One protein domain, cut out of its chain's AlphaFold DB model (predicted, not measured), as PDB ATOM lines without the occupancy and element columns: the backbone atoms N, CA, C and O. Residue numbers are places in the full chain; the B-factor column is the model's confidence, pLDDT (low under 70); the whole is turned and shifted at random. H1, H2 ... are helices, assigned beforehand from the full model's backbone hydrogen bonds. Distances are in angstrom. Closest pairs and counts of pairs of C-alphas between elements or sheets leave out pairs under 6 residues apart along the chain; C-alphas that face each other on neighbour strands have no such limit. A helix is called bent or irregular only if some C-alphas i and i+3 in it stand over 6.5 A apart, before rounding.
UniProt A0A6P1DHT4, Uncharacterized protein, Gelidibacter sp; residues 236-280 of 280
ATOM      1  N   THR A 236     208.365 193.150 209.504       89.25
ATOM      2  CA  THR A 236     209.831 193.158 209.525       89.25
ATOM      3  C   THR A 236     210.342 191.928 208.774       89.25
ATOM      4  O   THR A 236     209.609 190.948 208.616       89.25
ATOM      5  N   CYS A 237     211.602 191.936 208.333       90.06
ATOM      6  CA  CYS A 237     212.191 190.760 207.687       90.06
ATOM      7  C   CYS A 237     212.202 189.530 208.602       90.06
ATOM      8  O   CYS A 237     211.952 188.422 208.133       90.06
ATOM      9  N   GLU A 238     212.389 189.736 209.908       87.25
ATOM     10  CA  GLU A 238     212.354 188.683 210.929       87.25
ATOM     11  C   GLU A 238     211.026 187.921 210.963       87.25
ATOM     12  O   GLU A 238     211.034 186.726 211.237       87.25
ATOM     13  N   ASN A 239     209.908 188.577 210.641       84.31
ATOM     14  CA  ASN A 239     208.592 187.936 210.612       84.31
ATOM     15  C   ASN A 239     208.187 187.491 209.195       84.31
ATOM     16  O   ASN A 239     207.618 186.416 209.023       84.31
ATOM     17  N   LEU A 240     208.512 188.278 208.162       86.38
ATOM     18  CA  LEU A 240     208.135 187.974 206.777       86.38
ATOM     19  C   LEU A 240     208.886 186.770 206.197       86.38
ATOM     20  O   LEU A 240     208.292 185.968 205.479       86.38
ATOM     21  N   ILE A 241     210.185 186.632 206.482       88.88
ATOM     22  CA  ILE A 241     210.998 185.548 205.916       88.88
ATOM     23  C   ILE A 241     210.529 184.177 206.435       88.88
ATOM     24  O   ILE A 241     210.299 183.296 205.602       88.88
ATOM     25  N   PRO A 242     210.351 183.952 207.756       85.88
ATOM     26  CA  PRO A 242     209.830 182.680 208.256       85.88
ATOM     27  C   PRO A 242     208.420 182.377 207.757       85.88
ATOM     28  O   PRO A 242     208.157 181.234 207.389       85.88
ATOM     29  N   LEU A 243     207.547 183.389 207.693       83.25
ATOM     30  CA  LEU A 243     206.194 183.242 207.163       83.25
ATOM     31  C   LEU A 243     206.213 182.732 205.722       83.25
ATOM     32  O   LEU A 243     205.655 181.680 205.420       83.25
ATOM     33  N   ASN A 244     206.912 183.446 204.840       88.62
ATOM     34  CA  ASN A 244     206.949 183.075 203.436       88.62
ATOM     35  C   ASN A 244     207.615 181.700 203.252       88.62
ATOM     36  O   ASN A 244     207.132 180.907 202.456       88.62
ATOM     37  N   LYS A 245     208.659 181.361 204.027       90.06
ATOM     38  CA  LYS A 245     209.275 180.016 204.011       90.06
ATOM     39  C   LYS A 245     208.302 178.913 204.433       90.06
ATOM     40  O   LYS A 245     208.310 177.848 203.822       90.06
ATOM     41  N   LYS A 246     207.482 179.150 205.463       86.06
ATOM     42  CA  LYS A 246     206.487 178.191 205.979       86.06
ATOM     43  C   LYS A 246     205.458 177.825 204.907       86.06
ATOM     44  O   LYS A 246     205.154 176.648 204.747       86.06
ATOM     45  N   TYR A 247     204.973 178.823 204.175       83.06
ATOM     46  CA  TYR A 247     203.861 178.683 203.233       83.06
ATOM     47  C   TYR A 247     204.293 178.490 201.767       83.06
ATOM     48  O   TYR A 247     203.493 178.089 200.926       83.06
ATOM     49  N   PHE A 248     205.572 178.690 201.439       90.44
ATOM     50  CA  PHE A 248     206.059 178.618 200.058       90.44
ATOM     51  C   PHE A 248     205.727 177.311 199.342       90.44
ATOM     52  O   PHE A 248     205.279 177.340 198.204       90.44
ATOM     53  N   GLU A 249     205.920 176.158 199.980       90.00
ATOM     54  CA  GLU A 249     205.704 174.872 199.305       90.00
ATOM     55  C   GLU A 249     204.249 174.651 198.875       90.00
ATOM     56  O   GLU A 249     204.005 174.034 197.834       90.00
ATOM     57  N   GLU A 250     203.307 175.183 199.652       86.00
ATOM     58  CA  GLU A 250     201.873 175.142 199.375       86.00
ATOM     59  C   GLU A 250     201.496 176.116 198.253       86.00
ATOM     60  O   GLU A 250     200.786 175.744 197.316       86.00
ATOM     61  N   HIS A 251     202.074 177.321 198.268       83.56
ATOM     62  CA  HIS A 251     201.708 178.404 197.354       83.56
ATOM     63  C   HIS A 251     202.675 178.630 196.183       83.56
ATOM     64  O   HIS A 251     202.456 179.524 195.372       83.56
ATOM     65  N   LYS A 252     203.715 177.811 195.987       90.06
ATOM     66  CA  LYS A 252     204.704 177.980 194.893       90.06
ATOM     67  C   LYS A 252     204.136 177.911 193.471       90.06
ATOM     68  O   LYS A 252     204.864 178.113 192.503       90.06
ATOM     69  N   LYS A 253     202.861 177.547 193.318       89.69
ATOM     70  CA  LYS A 253     202.128 177.569 192.041       89.69
ATOM     71  C   LYS A 253     201.069 178.671 191.978       89.69
ATOM     72  O   LYS A 253     200.484 178.876 190.917       89.69
ATOM     73  N   ASP A 254     200.828 179.357 193.086       81.12
ATOM     74  CA  ASP A 254     199.912 180.479 193.192       81.12
ATOM     75  C   ASP A 254     200.669 181.772 192.863       81.12
ATOM     76  O   ASP A 254     201.347 182.377 193.695       81.12
ATOM     77  N   GLY A 255     200.565 182.198 191.602       84.44
ATOM     78  CA  GLY A 255     201.222 183.415 191.125       84.44
ATOM     79  C   GLY A 255     200.748 184.689 191.833       84.44
ATOM     80  O   GLY A 255     201.499 185.665 191.883       84.44
ATOM     81  N   VAL A 256     199.532 184.697 192.392       77.19
ATOM     82  CA  VAL A 256     199.003 185.841 193.142       77.19
ATOM     83  C   VAL A 256     199.680 185.904 194.506       77.19
ATOM     84  O   VAL A 256     200.242 186.946 194.856       77.19
ATOM     85  N   TRP A 257     199.705 184.785 195.235       82.50
ATOM     86  CA  TRP A 257     200.395 184.697 196.520       82.50
ATOM     87  C   TRP A 257     201.885 185.027 196.386       82.50
ATOM     88  O   TRP A 257     202.387 185.874 197.128       82.50
ATOM     89  N   LEU A 258     202.574 184.460 195.384       88.19
ATOM     90  CA  LEU A 258     203.998 184.718 195.129       88.19
ATOM     91  C   LEU A 258     204.276 186.204 194.893       88.19
ATOM     92  O   LEU A 258     205.135 186.794 195.550       88.19
ATOM     93  N   LYS A 259     203.500 186.847 194.011       85.38
ATOM     94  CA  LYS A 259     203.650 188.277 193.718       85.38
ATOM     95  C   LYS A 259     203.473 189.134 194.974       85.38
ATOM     96  O   LYS A 259     204.233 190.083 195.180       85.38
ATOM     97  N   ARG A 260     202.487 188.812 195.818       80.38
ATOM     98  CA  ARG A 260     202.256 189.524 197.082       80.38
ATOM     99  C   ARG A 260     203.393 189.287 198.078       80.38
ATOM    100  O   ARG A 260     203.885 190.247 198.666       80.38
ATOM    101  N   ALA A 261     203.853 188.045 198.234       85.62
ATOM    102  CA  ALA A 261     204.948 187.689 199.134       85.62
ATOM    103  C   ALA A 261     206.256 188.408 198.763       85.62
ATOM    104  O   ALA A 261     206.871 189.040 199.628       85.62
ATOM    105  N   VAL A 262     206.621 188.402 197.475       90.19
ATOM    106  CA  VAL A 262     207.768 189.146 196.929       90.19
ATOM    107  C   VAL A 262     207.608 190.644 197.176       90.19
ATOM    108  O   VAL A 262     208.519 191.281 197.698       90.19
ATOM    109  N   SER A 263     206.437 191.218 196.871       86.69
ATOM    110  CA  SER A 263     206.187 192.651 197.076       86.69
ATOM    111  C   SER A 263     206.321 193.063 198.545       86.69
ATOM    112  O   SER A 263     206.935 194.090 198.836       86.69
ATOM    113  N   ARG A 264     205.818 192.250 199.486       86.56
ATOM    114  CA  ARG A 264     205.968 192.499 200.929       86.56
ATOM    115  C   ARG A 264     207.430 192.461 201.367       86.56
ATOM    116  O   ARG A 264     207.849 193.352 202.103       86.56
ATOM    117  N   MET A 265     208.199 191.469 200.910       90.94
ATOM    118  CA  MET A 265     209.633 191.376 201.212       90.94
ATOM    119  C   MET A 265     210.412 192.557 200.632       90.94
ATOM    120  O   MET A 265     211.215 193.157 201.343       90.94
ATOM    121  N   TYR A 266     210.132 192.941 199.385       90.69
ATOM    122  CA  TYR A 266     210.758 194.088 198.728       90.69
ATOM    123  C   TYR A 266     210.488 195.398 199.475       90.69
ATOM    124  O   TYR A 266     211.418 196.126 199.809       90.69
ATOM    125  N   ASN A 267     209.224 195.669 199.820       87.56
ATOM    126  CA  ASN A 267     208.819 196.893 200.524       87.56
ATOM    127  C   ASN A 267     209.401 197.011 201.942       87.56
ATOM    128  O   ASN A 267     209.358 198.086 202.539       87.56
ATOM    129  N   LYS A 268     209.898 195.905 202.502       91.06
ATOM    130  CA  LYS A 268     210.585 195.853 203.797       91.06
ATOM    131  C   LYS A 268     212.089 195.655 203.676       91.06
ATOM    132  O   LYS A 268     212.729 195.409 204.690       91.06
ATOM    133  N   GLU A 269     212.628 195.794 202.465       92.06
ATOM    134  CA  GLU A 269     214.060 195.696 202.177       92.06
ATOM    135  C   GLU A 269     214.655 194.340 202.600       92.06
ATOM    136  O   GLU A 269     215.825 194.222 202.943       92.06
ATOM    137  N   CYS A 270     213.854 193.271 202.538       93.31
ATOM    138  CA  CYS A 270     214.277 191.904 202.859       93.31
ATOM    139  C   CYS A 270     214.950 191.198 201.674       93.31
ATOM    140  O   CYS A 270     214.944 189.970 201.598       93.31
ATOM    141  N   THR A 271     215.479 191.969 200.724       93.19
ATOM    142  CA  THR A 271     216.010 191.486 199.441       93.19
ATOM    143  C   THR A 271     217.364 190.801 199.567       93.19
ATOM    144  O   THR A 271     217.765 190.089 198.657       93.19
ATOM    145  N   ASP A 272     218.057 190.997 200.690       92.88
ATOM    146  CA  ASP A 272     219.369 190.395 200.946       92.88
ATOM    147  C   ASP A 272     219.273 188.956 201.496       92.88
ATOM    148  O   ASP A 272     220.284 188.253 201.559       92.88
ATOM    149  N   ASP A 273     218.083 188.488 201.912       93.94
ATOM    150  CA  ASP A 273     217.911 187.093 202.339       93.94
ATOM    151  C   ASP A 273     217.922 186.166 201.111       93.94
ATOM    152  O   ASP A 273     217.145 186.395 200.181       93.94
ATOM    153  N   PRO A 274     218.703 185.066 201.111       93.31
ATOM    154  CA  PRO A 274     218.775 184.137 199.977       93.31
ATOM    155  C   PRO A 274     217.428 183.533 199.563       93.31
ATOM    156  O   PRO A 274     217.287 182.976 198.477       93.31
ATOM    157  N   PHE A 275     216.429 183.569 200.442       92.81
ATOM    158  CA  PHE A 275     215.089 183.116 200.112       92.81
ATOM    159  C   PHE A 275     214.350 184.054 199.159       92.81
ATOM    160  O   PHE A 275     213.502 183.571 198.414       92.81
ATOM    161  N   TYR A 276     214.680 185.348 199.135       92.69
ATOM    162  CA  TYR A 276     214.060 186.309 198.223       92.69
ATOM    163  C   TYR A 276     214.229 185.891 196.752       92.69
ATOM    164  O   TYR A 276     213.266 185.913 195.990       92.69
ATOM    165  N   ASP A 277     215.409 185.387 196.385       89.50
ATOM    166  CA  ASP A 277     215.688 184.876 195.036       89.50
ATOM    167  C   ASP A 277     214.943 183.570 194.708       89.50
ATOM    168  O   ASP A 277     214.768 183.233 193.542       89.50
ATOM    169  N   ASN A 278     214.530 182.807 195.726       86.25
ATOM    170  CA  ASN A 278     213.828 181.533 195.543       86.25
ATOM    171  C   ASN A 278     212.308 181.699 195.418       86.25
ATOM    172  O   ASN A 278     211.647 180.817 194.872       86.25
ATOM    173  N   ILE A 279     211.757 182.782 195.972       85.62
ATOM    174  CA  ILE A 279     210.321 183.087 195.923       85.62
ATOM    175  C   ILE A 279     209.943 183.990 194.737       85.62
ATOM    176  O   ILE A 279     208.773 184.014 194.354       85.62
ATOM    177  N   GLY A 280     210.913 184.735 194.194       72.31
ATOM    178  CA  GLY A 280     210.770 185.639 193.046       72.31
ATOM    179  C   GLY A 280     210.773 184.974 191.676       72.31
ATOM    180  O   GLY A 280     211.255 183.828 191.547       72.31
TER     181      GLY A 280
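Overview. This is residues 236 to 280 of the 280 residues of an uncharacterized protein of Gelidibacter sp (UniProt A0A6P1DHT4). Two helices, H1 and H2, stand side by side as a helical hairpin, and after H2 the rest of the backbone folds back along one side of this pair to end in a short helix, H3, which packs on H2. The printed part has 45 residues, with three named helices in the order H1, H2, H3 and no named strand. The class is all helix, and the named helices hold 32 of the 45 printed residues. The whole is compact, with a radius of gyration of the C-alphas of 9.2 A, and the C-alphas span 24 by 16 by 15 A along their three main axes.

Along the chain. The printed part begins at Thr 236. H1, residues 237 to 251, begins with the C-alpha of Cys 237 at (212.191, 190.760, 207.687) and is 19.2 A long from first to last C-alpha. It is irregular: C-alphas 246 and 249 are 7.5 A apart, where about 5 A is found in a regular helix. Residues 252 to 254 lead to H2, residues 255 to 267, which begins with the C-alpha of Gly 255 at (201.222, 183.415, 191.125) and is 18.1 A long. Residues 268 to 275 follow. H3, residues 276 to 279, is 5.4 A long and ends with the C-alpha of Ile 279 at (210.321, 183.087, 195.923).

Arrangement. H1 and H2 form a helical hairpin over a tight link of 3 residues. They touch, and their closest C-alphas, those of His 251 and Trp 257, are 6.5 A apart. Their lines stand at a shallow tilt of 11 degrees and run opposite ways, with the centres 10.7 A apart. H3 touches H2, and the closest C-alphas, those of Leu 258 and Ile 279, are 6.6 A apart. H3 and H1 are close but not clearly touching, with the C-alphas of Phe 248 and Ile 279 the closest at 7.4 A. Each O i to N i+4 pair in H2 is within hydrogen-bond range, while in H1 8 of 11 are, and H3 with 4 residues is too short for such a pair.

Size, cuts and confidence. The two C-alphas farthest apart are those of Thr 236 and Lys 253, at 24.7 A. The first and last printed C-alphas, those of Thr 236 and Gly 280, are 18.1 A apart, and Gly 280 is the chain's last residue. The printed part has no cut. The link from H2 to H3, with 8 residues, is short, and no link is long. The mean pLDDT of the printed part is 87.5, and no printed residue is under 70.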